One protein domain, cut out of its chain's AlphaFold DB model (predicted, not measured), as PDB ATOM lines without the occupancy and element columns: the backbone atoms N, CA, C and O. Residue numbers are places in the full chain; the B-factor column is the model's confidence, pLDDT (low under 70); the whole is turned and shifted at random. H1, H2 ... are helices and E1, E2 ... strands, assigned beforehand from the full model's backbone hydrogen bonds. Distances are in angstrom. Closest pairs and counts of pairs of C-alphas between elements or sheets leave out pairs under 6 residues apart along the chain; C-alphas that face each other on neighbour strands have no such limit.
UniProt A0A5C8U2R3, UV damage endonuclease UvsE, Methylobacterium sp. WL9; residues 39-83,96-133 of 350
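Overview. This is residues 39 to 83 and 96 to 133 of the 350 residues of the protein "UV damage endonuclease UvsE" of Methylobacterium sp. WL9 (UniProt A0A5C8U2R3). Two long helices, H2 and H4, run side by side the same way, nearly parallel, and make the length of the model. Two short helices sit at the end where the long ones begin, H1 by the start of H2 and H3 by the starts of H2 and H4, while at the far end the short strand E1 follows H4 and folds back. The printed part has 83 residues, with four named helices and one named strand in the order H1, H2, H3, H4, E1; the class is mostly helix, and E1 pairs with no named strand. The whole is loose, with a radius of gyration of the C-alphas of 15.2 A, and its C-alphas span 47 by 23 by 18 A.

Arrangement. The longest helix, H2, residues 51 to 77, touches H4, residues 108 to 128, with 18 pairs of C-alphas within 8 A. They run the same way at a shallow tilt of 7 degrees, and their closest C-alphas are those of Ala 77 and Gly 128, 4.5 A apart. H1, residues 43 to 48, is close to H2 but not clearly touching, the closest C-alphas being those of Leu 46 and Arg 54 at 5.7 A. H1 and H2 run opposite ways at a shallow tilt of 34 degrees, only just short of steep. H3, residues 102 to 106, is close to H2 but not clearly touching, with the C-alphas of Arg 55 and Leu 104 closest at 6.5 A. H3 is also close to H4 but not clearly touching, with the C-alphas of Tyr 105 and Arg 111 closest at 5.8 A. E1, residues 131 to 133, comes closest to H4 at the C-alphas of Ala 125 and Arg 131, 7.3 A apart. H1 is apart from H3, H4 and E1, and E1 is apart from H2 and H3. In H1, H2, H3 and H4 every O i to N i+4 pair is within hydrogen-bond range.

Along the chain. H2 is 38.8 A from first to last C-alpha; C-alpha 51 is at (105.221, 136.917, 85.600), and C-alpha 77 is at (130.719, 144.639, 113.787). H4 is 29.9 A long. H1 measures 8.6 A, H3 6.4 A and E1 7.0 A, and E1 ends with C-alpha 133 at (131.767, 133.284, 104.579).

Size, cuts and confidence. The outline is only just a rod, and the two C-alphas farthest apart are those of Ala 50 and Ala 82, at 47.2 A. Residues 84 to 95 are not printed, and C-alphas 83 and 96 are 30.2 A apart across the cut, which falls in the link from H2 to H3. The links H1 to H2, H3 to H4 and H4 to E1 are tight. The mean pLDDT of the printed part is 97.8, and no printed residue is under 70.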
ATOM      1  N   THR A  39     114.866 135.971 104.239       96.69
ATOM      2  CA  THR A  39     113.651 135.259 103.850       96.69
ATOM      3  C   THR A  39     113.873 134.524 102.538       96.69
ATOM      4  O   THR A  39     114.738 134.876 101.737       96.69
ATOM      5  N   SER A  40     113.074 133.486 102.314       96.00
ATOM      6  CA  SER A  40     113.157 132.655 101.119       96.00
ATOM      7  C   SER A  40     111.762 132.356 100.568       96.00
ATOM      8  O   SER A  40     110.735 132.756 101.124       96.00
ATOM      9  N   THR A  41     111.723 131.658  99.441       96.88
ATOM     10  CA  THR A  41     110.509 131.164  98.803       96.88
ATOM     11  C   THR A  41     110.809 129.868  98.054       96.88
ATOM     12  O   THR A  41     111.957 129.601  97.700       96.88
ATOM     13  N   THR A  42     109.789 129.045  97.819       96.38
ATOM     14  CA  THR A  42     109.951 127.783  97.093       96.38
ATOM     15  C   THR A  42     109.838 128.005  95.589       96.38
ATOM     16  O   THR A  42     109.104 128.882  95.125       96.38
ATOM     17  N   MET A  43     110.527 127.173  94.804       96.00
ATOM     18  CA  MET A  43     110.444 127.249  93.341       96.00
ATOM     19  C   MET A  43     109.028 126.940  92.844       96.00
ATOM     20  O   MET A  43     108.554 127.598  91.922       96.00
ATOM     21  N   THR A  44     108.312 126.031  93.514       97.31
ATOM     22  CA  THR A  44     106.894 125.741  93.254       97.31
ATOM     23  C   THR A  44     106.015 126.979  93.418       97.31
ATOM     24  O   THR A  44     105.182 127.258  92.558       97.31
ATOM     25  N   HIS A  45     106.215 127.757  94.489       97.56
ATOM     26  CA  HIS A  45     105.453 128.986  94.694       97.56
ATOM     27  C   HIS A  45     105.759 130.015  93.604       97.56
ATOM     28  O   HIS A  45     104.831 130.556  93.010       97.56
ATOM     29  N   LEU A  46     107.040 130.245  93.290       97.50
ATOM     30  CA  LEU A  46     107.425 131.168  92.220       97.50
ATOM     31  C   LEU A  46     106.845 130.756  90.864       97.50
ATOM     32  O   LEU A  46     106.336 131.611  90.139       97.50
ATOM     33  N   ALA A  47     106.888 129.465  90.529       97.19
ATOM     34  CA  ALA A  47     106.364 128.940  89.272       97.19
ATOM     35  C   ALA A  47     104.856 129.194  89.122       97.19
ATOM     36  O   ALA A  47     104.415 129.550  88.032       97.19
ATOM     37  N   GLY A  48     104.096 129.091  90.218       97.62
ATOM     38  CA  GLY A  48     102.653 129.342  90.239       97.62
ATOM     39  C   GLY A  48     102.242 130.818  90.150       97.62
ATOM     40  O   GLY A  48     101.069 131.104  89.925       97.62
ATOM     41  N   LEU A  49     103.169 131.767  90.317       97.88
ATOM     42  CA  LEU A  49     102.877 133.197  90.195       97.88
ATOM     43  C   LEU A  49     102.883 133.657  88.731       97.88
ATOM     44  O   LEU A  49     103.746 133.261  87.942       97.88
ATOM     45  N   ALA A  50     101.978 134.587  88.403       98.00
ATOM     46  CA  ALA A  50     102.024 135.335  87.148       98.00
ATOM     47  C   ALA A  50     103.357 136.108  87.018       98.00
ATOM     48  O   ALA A  50     103.893 136.543  88.044       98.00
ATOM     49  N   PRO A  51     103.881 136.350  85.798       96.44
ATOM     50  CA  PRO A  51     105.221 136.917  85.600       96.44
ATOM     51  C   PRO A  51     105.508 138.193  86.410       96.44
ATOM     52  O   PRO A  51     106.510 138.263  87.121       96.44
ATOM     53  N   ALA A  52     104.589 139.165  86.396       97.38
ATOM     54  CA  ALA A  52     104.738 140.411  87.153       97.38
ATOM     55  C   ALA A  52     104.759 140.188  88.679       97.38
ATOM     56  O   ALA A  52     105.562 140.796  89.388       97.38
ATOM     57  N   ALA A  53     103.923 139.278  89.191       98.25
ATOM     58  CA  ALA A  53     103.885 138.936  90.613       98.25
ATOM     59  C   ALA A  53     105.140 138.163  91.048       98.25
ATOM     60  O   ALA A  53     105.670 138.403  92.133       98.25
ATOM     61  N   ARG A  54     105.658 137.278  90.187       98.06
ATOM     62  CA  ARG A  54     106.911 136.545  90.411       98.06
ATOM     63  C   ARG A  54     108.096 137.497  90.522       98.06
ATOM     64  O   ARG A  54     108.844 137.415  91.494       98.06
ATOM     65  N   ARG A  55     108.222 138.440  89.578       97.88
ATOM     66  CA  ARG A  55     109.193 139.538  89.657       97.88
ATOM     67  C   ARG A  55     109.034 140.249  91.003       97.88
ATOM     68  O   ARG A  55     109.986 140.297  91.778       97.88
ATOM     69  N   ALA A  56     107.855 140.805  91.287       98.31
ATOM     70  CA  ALA A  56     107.629 141.615  92.487       98.31
ATOM     71  C   ALA A  56     107.983 140.863  93.783       98.31
ATOM     72  O   ALA A  56     108.540 141.450  94.713       98.31
ATOM     73  N   LYS A  57     107.725 139.550  93.826       98.38
ATOM     74  CA  LYS A  57     108.113 138.684  94.940       98.38
ATOM     75  C   LYS A  57     109.633 138.611  95.115       98.38
ATOM     76  O   LYS A  57     110.096 138.776  96.241       98.38
ATOM     77  N   LEU A  58     110.395 138.397  94.039       98.31
ATOM     78  CA  LEU A  58     111.863 138.361  94.099       98.31
ATOM     79  C   LEU A  58     112.465 139.721  94.471       98.31
ATOM     80  O   LEU A  58     113.364 139.770  95.301       98.31
ATOM     81  N   ASP A  59     111.932 140.819  93.930       98.50
ATOM     82  CA  ASP A  59     112.346 142.185  94.290       98.50
ATOM     83  C   ASP A  59     112.131 142.453  95.792       98.50
ATOM     84  O   ASP A  59     113.035 142.922  96.487       98.50
ATOM     85  N   THR A  60     110.970 142.048  96.319       98.56
ATOM     86  CA  THR A  60     110.643 142.149  97.749       98.56
ATOM     87  C   THR A  60     111.613 141.344  98.614       98.56
ATOM     88  O   THR A  60     112.122 141.863  99.608       98.56
ATOM     89  N   ILE A  61     111.893 140.090  98.238       98.56
ATOM     90  CA  ILE A  61     112.834 139.235  98.971       98.56
ATOM     91  C   ILE A  61     114.244 139.828  98.928       98.56
ATOM     92  O   ILE A  61     114.871 139.945  99.975       98.56
ATOM     93  N   ALA A  62     114.727 140.252  97.757       98.62
ATOM     94  CA  ALA A  62     116.062 140.825  97.612       98.62
ATOM     95  C   ALA A  62     116.241 142.061  98.509       98.62
ATOM     96  O   ALA A  62     117.216 142.151  99.252       98.62
ATOM     97  N   ARG A  63     115.272 142.988  98.516       98.75
ATOM     98  CA  ARG A  63     115.301 144.168  99.399       98.75
ATOM     99  C   ARG A  63     115.311 143.792 100.873       98.75
ATOM    100  O   ARG A  63     116.118 144.335 101.625       98.75
ATOM    101  N   HIS A  64     114.430 142.878 101.281       98.69
ATOM    102  CA  HIS A  64     114.376 142.405 102.664       98.69
ATOM    103  C   HIS A  64     115.709 141.782 103.084       98.69
ATOM    104  O   HIS A  64     116.270 142.156 104.111       98.69
ATOM    105  N   ASN A  65     116.242 140.877 102.263       98.75
ATOM    106  CA  ASN A  65     117.456 140.129 102.562       98.75
ATOM    107  C   ASN A  65     118.682 141.041 102.667       98.75
ATOM    108  O   ASN A  65     119.487 140.855 103.574       98.75
ATOM    109  N   LEU A  66     118.793 142.071 101.819       98.81
ATOM    110  CA  LEU A  66     119.849 143.084 101.928       98.81
ATOM    111  C   LEU A  66     119.767 143.868 103.247       98.81
ATOM    112  O   LEU A  66     120.788 144.107 103.890       98.81
ATOM    113  N   VAL A  67     118.562 144.257 103.678       98.75
ATOM    114  CA  VAL A  67     118.367 144.967 104.955       98.75
ATOM    115  C   VAL A  67     118.688 144.060 106.145       98.75
ATOM    116  O   VAL A  67     119.389 144.484 107.064       98.75
ATOM    117  N   ALA A  68     118.205 142.817 106.129       98.62
ATOM    118  CA  ALA A  68     118.463 141.845 107.188       98.62
ATOM    119  C   ALA A  68     119.961 141.515 107.300       98.62
ATOM    120  O   ALA A  68     120.515 141.587 108.396       98.62
ATOM    121  N   LEU A  69     120.643 141.263 106.176       98.75
ATOM    122  CA  LEU A  69     122.092 141.048 106.156       98.75
ATOM    123  C   LEU A  69     122.850 142.273 106.691       98.75
ATOM    124  O   LEU A  69     123.781 142.125 107.478       98.75
ATOM    125  N   GLY A  70     122.422 143.490 106.342       98.69
ATOM    126  CA  GLY A  70     123.000 144.716 106.901       98.69
ATOM    127  C   GLY A  70     122.874 144.821 108.416       98.69
ATOM    128  O   GLY A  70     123.831 145.231 109.073       98.69
ATOM    129  N   ARG A  71     121.743 144.392 108.984       98.56
ATOM    130  CA  ARG A  71     121.553 144.320 110.441       98.56
ATOM    131  C   ARG A  71     122.447 143.262 111.082       98.56
ATOM    132  O   ARG A  71     123.054 143.553 112.107       98.56
ATOM    133  N   GLN A  72     122.579 142.082 110.471       98.50
ATOM    134  CA  GLN A  72     123.491 141.040 110.954       98.50
ATOM    135  C   GLN A  72     124.946 141.527 110.955       98.50
ATOM    136  O   GLN A  72     125.611 141.453 111.984       98.50
ATOM    137  N   ILE A  73     125.426 142.106 109.849       98.75
ATOM    138  CA  ILE A  73     126.793 142.642 109.754       98.75
ATOM    139  C   ILE A  73     127.012 143.759 110.779       98.75
ATOM    140  O   ILE A  73     128.058 143.794 111.418       98.75
ATOM    141  N   ALA A  74     126.048 144.670 110.953       98.56
ATOM    142  CA  ALA A  74     126.158 145.760 111.925       98.56
ATOM    143  C   ALA A  74     126.230 145.231 113.363       98.56
ATOM    144  O   ALA A  74     127.057 145.693 114.147       98.56
ATOM    145  N   TRP A  75     125.402 144.235 113.692       97.81
ATOM    146  CA  TRP A  75     125.423 143.582 114.996       97.81
ATOM    147  C   TRP A  75     126.778 142.920 115.259       97.81
ATOM    148  O   TRP A  75     127.389 143.181 116.292       97.81
ATOM    149  N   VAL A  76     127.297 142.148 114.295       98.12
ATOM    150  CA  VAL A  76     128.606 141.479 114.401       98.12
ATOM    151  C   VAL A  76     129.743 142.498 114.513       98.12
ATOM    152  O   VAL A  76     130.619 142.355 115.359       98.12
ATOM    153  N   ALA A  77     129.717 143.575 113.726       98.00
ATOM    154  CA  ALA A  77     130.719 144.639 113.787       98.00
ATOM    155  C   ALA A  77     130.764 145.352 115.154       98.00
ATOM    156  O   ALA A  77     131.831 145.806 115.572       98.00
ATOM    157  N   ALA A  78     129.631 145.432 115.859       97.56
ATOM    158  CA  ALA A  78     129.542 146.017 117.197       97.56
ATOM    159  C   ALA A  78     130.067 145.090 118.311       97.56
ATOM    160  O   ALA A  78     130.254 145.538 119.443       97.56
ATOM    161  N   ARG A  79     130.324 143.810 118.015       96.00
ATOM    162  CA  ARG A  79     130.888 142.855 118.975       96.00
ATOM    163  C   ARG A  79     132.393 143.090 119.211       96.00
ATOM    164  O   ARG A  79     133.060 143.733 118.388       96.00
ATOM    165  N   PRO A  80     132.969 142.565 120.311       96.31
ATOM    166  CA  PRO A  80     134.413 142.422 120.478       96.31
ATOM    167  C   PRO A  80     135.081 141.805 119.240       96.31
ATOM    168  O   PRO A  80     134.462 140.963 118.592       96.31
ATOM    169  N   PRO A  81     136.338 142.159 118.906       96.00
ATOM    170  CA  PRO A  81     137.029 141.625 117.729       96.00
ATOM    171  C   PRO A  81     137.010 140.093 117.616       96.00
ATOM    172  O   PRO A  81     136.913 139.573 116.507       96.00
ATOM    173  N   ALA A  82     137.032 139.392 118.755       96.31
ATOM    174  CA  ALA A  82     136.982 137.936 118.824       96.31
ATOM    175  C   ALA A  82     135.622 137.316 118.454       96.31
ATOM    176  O   ALA A  82     135.525 136.109 118.315       96.31
ATOM    177  N   GLU A  83     134.579 138.118 118.254       97.50
ATOM    178  CA  GLU A  83     133.236 137.671 117.863       97.50
ATOM    179  C   GLU A  83     132.875 138.128 116.426       97.50
ATOM    180  O   GLU A  83     131.715 138.084 116.021       97.50
ATOM    181  N   PHE A  96     118.362 131.692  92.533       96.88
ATOM    182  CA  PHE A  96     119.257 132.450  91.651       96.88
ATOM    183  C   PHE A  96     119.660 131.687  90.383       96.88
ATOM    184  O   PHE A  96     119.592 132.219  89.277       96.88
ATOM    185  N   THR A  97     119.997 130.410  90.543       95.12
ATOM    186  CA  THR A  97     120.424 129.501  89.472       95.12
ATOM    187  C   THR A  97     119.256 128.826  88.743       95.12
ATOM    188  O   THR A  97     119.427 128.275  87.656       95.12
ATOM    189  N   HIS A  98     118.042 128.884  89.297       95.75
ATOM    190  CA  HIS A  98     116.889 128.143  88.796       95.75
ATOM    191  C   HIS A  98     116.201 128.871  87.621       95.75
ATOM    192  O   HIS A  98     115.940 130.075  87.725       95.75
ATOM    193  N   PRO A  99     115.775 128.173  86.545       95.19
ATOM    194  CA  PRO A  99     115.162 128.797  85.360       95.19
ATOM    195  C   PRO A  99     113.953 129.698  85.646       95.19
ATOM    196  O   PRO A  99     113.690 130.650  84.922       95.19
ATOM    197  N   VAL A 100     113.216 129.426  86.729       96.31
ATOM    198  CA  VAL A 100     112.047 130.230  87.133       96.31
ATOM    199  C   VAL A 100     112.401 131.672  87.523       96.31
ATOM    200  O   VAL A 100     111.523 132.535  87.474       96.31
ATOM    201  N   ALA A 101     113.646 131.918  87.944       96.88
ATOM    202  CA  ALA A 101     114.087 133.167  88.563       96.88
ATOM    203  C   ALA A 101     115.386 133.734  87.966       96.88
ATOM    204  O   ALA A 101     115.562 134.950  88.004       96.88
ATOM    205  N   ARG A 102     116.256 132.902  87.379       96.38
ATOM    206  CA  ARG A 102     117.546 133.302  86.791       96.38
ATOM    207  C   ARG A 102     117.440 134.531  85.886       96.38
ATOM    208  O   ARG A 102     118.151 135.511  86.087       96.38
ATOM    209  N   ASP A 103     116.506 134.511  84.937       96.88
ATOM    210  CA  ASP A 103     116.360 135.599  83.965       96.88
ATOM    211  C   ASP A 103     115.847 136.893  84.630       96.88
ATOM    212  O   ASP A 103     116.215 137.990  84.217       96.88
ATOM    213  N   LEU A 104     115.077 136.778  85.722       97.69
ATOM    214  CA  LEU A 104     114.621 137.925  86.517       97.69
ATOM    215  C   LEU A 104     115.780 138.568  87.293       97.69
ATOM    216  O   LEU A 104     115.839 139.793  87.398       97.69
ATOM    217  N   TYR A 105     116.717 137.772  87.822       97.62
ATOM    218  CA  TYR A 105     117.930 138.290  88.469       97.62
ATOM    219  C   TYR A 105     118.892 138.954  87.476       97.62
ATOM    220  O   TYR A 105     119.592 139.899  87.846       97.62
ATOM    221  N   ALA A 106     118.891 138.508  86.217       96.75
ATOM    222  CA  ALA A 106     119.649 139.133  85.138       96.75
ATOM    223  C   ALA A 106     119.053 140.479  84.673       96.75
ATOM    224  O   ALA A 106     119.745 141.259  84.015       96.75
ATOM    225  N   GLU A 107     117.800 140.797  85.027       97.94
ATOM    226  CA  GLU A 107     117.191 142.080  84.674       97.94
ATOM    227  C   GLU A 107     118.006 143.260  85.237       97.94
ATOM    228  O   GLU A 107     118.268 143.312  86.446       97.94
ATOM    229  N   PRO A 108     118.323 144.287  84.422       98.19
ATOM    230  CA  PRO A 108     119.236 145.353  84.829       98.19
ATOM    231  C   PRO A 108     118.841 146.075  86.123       98.19
ATOM    232  O   PRO A 108     119.707 146.482  86.895       98.19
ATOM    233  N   ALA A 109     117.542 146.253  86.380       97.69
ATOM    234  CA  ALA A 109     117.061 146.937  87.578       97.69
ATOM    235  C   ALA A 109     117.282 146.116  88.861       97.69
ATOM    236  O   ALA A 109     117.757 146.669  89.853       97.69
ATOM    237  N   LEU A 110     116.969 144.813  88.843       97.69
ATOM    238  CA  LEU A 110     117.169 143.941  90.007       97.69
ATOM    239  C   LEU A 110     118.655 143.679  90.245       97.69
ATOM    240  O   LEU A 110     119.124 143.802  91.375       97.69
ATOM    241  N   ARG A 111     119.402 143.420  89.167       98.12
ATOM    242  CA  ARG A 111     120.858 143.265  89.183       98.12
ATOM    243  C   ARG A 111     121.545 144.452  89.859       98.12
ATOM    244  O   ARG A 111     122.330 144.254  90.782       98.12
ATOM    245  N   ARG A 112     121.220 145.688  89.445       98.50
ATOM    246  CA  ARG A 112     121.781 146.914  90.045       98.50
ATOM    247  C   ARG A 112     121.423 147.050  91.519       98.50
ATOM    248  O   ARG A 112     122.304 147.320  92.324       98.50
ATOM    249  N   LEU A 113     120.161 146.814  91.880       98.62
ATOM    250  CA  LEU A 113     119.718 146.866  93.274       98.62
ATOM    251  C   LEU A 113     120.530 145.925  94.171       98.62
ATOM    252  O   LEU A 113     120.964 146.327  95.253       98.62
ATOM    253  N   ILE A 114     120.729 144.688  93.716       98.75
ATOM    254  CA  ILE A 114     121.474 143.661  94.443       98.75
ATOM    255  C   ILE A 114     122.950 144.043  94.530       98.75
ATOM    256  O   ILE A 114     123.495 144.070  95.631       98.75
ATOM    257  N   ALA A 115     123.574 144.390  93.402       98.75
ATOM    258  CA  ALA A 115     124.988 144.751  93.348       98.75
ATOM    259  C   ALA A 115     125.306 145.970  94.230       98.75
ATOM    260  O   ALA A 115     126.228 145.920  95.040       98.75
ATOM    261  N   ASP A 116     124.508 147.039  94.145       98.75
ATOM    262  CA  ASP A 116     124.690 148.237  94.969       98.75
ATOM    263  C   ASP A 116     124.455 147.960  96.455       98.75
ATOM    264  O   ASP A 116     125.151 148.510  97.313       98.75
ATOM    265  N   GLY A 117     123.461 147.124  96.767       98.88
ATOM    266  CA  GLY A 117     123.187 146.660  98.121       98.88
ATOM    267  C   GLY A 117     124.376 145.909  98.705       98.88
ATOM    268  O   GLY A 117     124.932 146.342  99.711       98.88
ATOM    269  N   LEU A 118     124.793 144.826  98.050       98.88
ATOM    270  CA  LEU A 118     125.901 143.984  98.498       98.88
ATOM    271  C   LEU A 118     127.218 144.757  98.566       98.88
ATOM    272  O   LEU A 118     127.935 144.615  99.549       98.88
ATOM    273  N   ARG A 119     127.504 145.658  97.620       98.88
ATOM    274  CA  ARG A 119     128.712 146.494  97.680       98.88
ATOM    275  C   ARG A 119     128.793 147.281  98.988       98.88
ATOM    276  O   ARG A 119     129.817 147.224  99.670       98.88
ATOM    277  N   ARG A 120     127.705 147.963  99.377       98.81
ATOM    278  CA  ARG A 120     127.636 148.714 100.646       98.81
ATOM    279  C   ARG A 120     127.776 147.803 101.866       98.81
ATOM    280  O   ARG A 120     128.438 148.168 102.830       98.81
ATOM    281  N   LEU A 121     127.170 146.616 101.826       98.88
ATOM    282  CA  LEU A 121     127.269 145.638 102.913       98.88
ATOM    283  C   LEU A 121     128.697 145.108 103.080       98.88
ATOM    284  O   LEU A 121     129.178 144.968 104.200       98.88
ATOM    285  N   GLY A 122     129.399 144.883 101.974       98.81
ATOM    286  CA  GLY A 122     130.808 144.522 101.979       98.81
ATOM    287  C   GLY A 122     131.712 145.623 102.530       98.81
ATOM    288  O   GLY A 122     132.612 145.350 103.322       98.81
ATOM    289  N   GLU A 123     131.459 146.881 102.153       98.81
ATOM    290  CA  GLU A 123     132.145 148.049 102.727       98.81
ATOM    291  C   GLU A 123     131.931 148.122 104.243       98.81
ATOM    292  O   GLU A 123     132.897 148.269 104.992       98.81
ATOM    293  N   GLN A 124     130.691 147.928 104.699       98.75
ATOM    294  CA  GLN A 124     130.342 147.875 106.117       98.75
ATOM    295  C   GLN A 124     131.066 146.732 106.847       98.75
ATOM    296  O   GLN A 124     131.621 146.950 107.923       98.75
ATOM    297  N   ALA A 125     131.097 145.527 106.268       98.75
ATOM    298  CA  ALA A 125     131.769 144.373 106.861       98.75
ATOM    299  C   ALA A 125     133.276 144.605 107.011       98.75
ATOM    300  O   ALA A 125     133.823 144.422 108.099       98.75
ATOM    301  N   ARG A 126     133.943 145.089 105.953       98.44
ATOM    302  CA  ARG A 126     135.375 145.423 105.999       98.44
ATOM    303  C   ARG A 126     135.673 146.528 107.011       98.44
ATOM    304  O   ARG A 126     136.606 146.374 107.792       98.44
ATOM    305  N   ALA A 127     134.871 147.594 107.045       98.38
ATOM    306  CA  ALA A 127     135.027 148.678 108.019       98.38
ATOM    307  C   ALA A 127     134.839 148.192 109.468       98.38
ATOM    308  O   ALA A 127     135.549 148.634 110.369       98.38
ATOM    309  N   GLY A 128     133.923 147.245 109.690       97.88
ATOM    310  CA  GLY A 128     133.699 146.605 110.987       97.88
ATOM    311  C   GLY A 128     134.739 145.546 111.368       97.88
ATOM    312  O   GLY A 128     134.739 145.082 112.507       97.88
ATOM    313  N   GLY A 129     135.628 145.145 110.455       97.44
ATOM    314  CA  GLY A 129     136.549 144.025 110.668       97.44
ATOM    315  C   GLY A 129     135.844 142.665 110.747       97.44
ATOM    316  O   GLY A 129     136.337 141.767 111.432       97.44
ATOM    317  N   VAL A 130     134.693 142.532 110.082       98.50
ATOM    318  CA  VAL A 130     133.898 141.301 110.015       98.50
ATOM    319  C   VAL A 130     134.438 140.400 108.908       98.50
ATOM    320  O   VAL A 130     134.505 140.803 107.744       98.50
ATOM    321  N   ARG A 131     134.805 139.169 109.270       98.38
ATOM    322  CA  ARG A 131     135.114 138.104 108.311       98.38
ATOM    323  C   ARG A 131     133.804 137.457 107.859       98.38
ATOM    324  O   ARG A 131     132.973 137.119 108.700       98.38
ATOM    325  N   LEU A 132     133.616 137.324 106.548       98.75
ATOM    326  CA  LEU A 132     132.395 136.788 105.945       98.75
ATOM    327  C   LEU A 132     132.668 135.469 105.233       98.75
ATOM    328  O   LEU A 132     133.693 135.327 104.569       98.75
ATOM    329  N   SER A 133     131.727 134.543 105.318       98.81
ATOM    330  CA  SER A 133     131.767 133.284 104.579       98.81
ATOM    331  C   SER A 133     130.385 132.888 104.075       98.81
ATOM    332  O   SER A 133     129.368 133.480 104.454       98.81
TER     333      SER A 133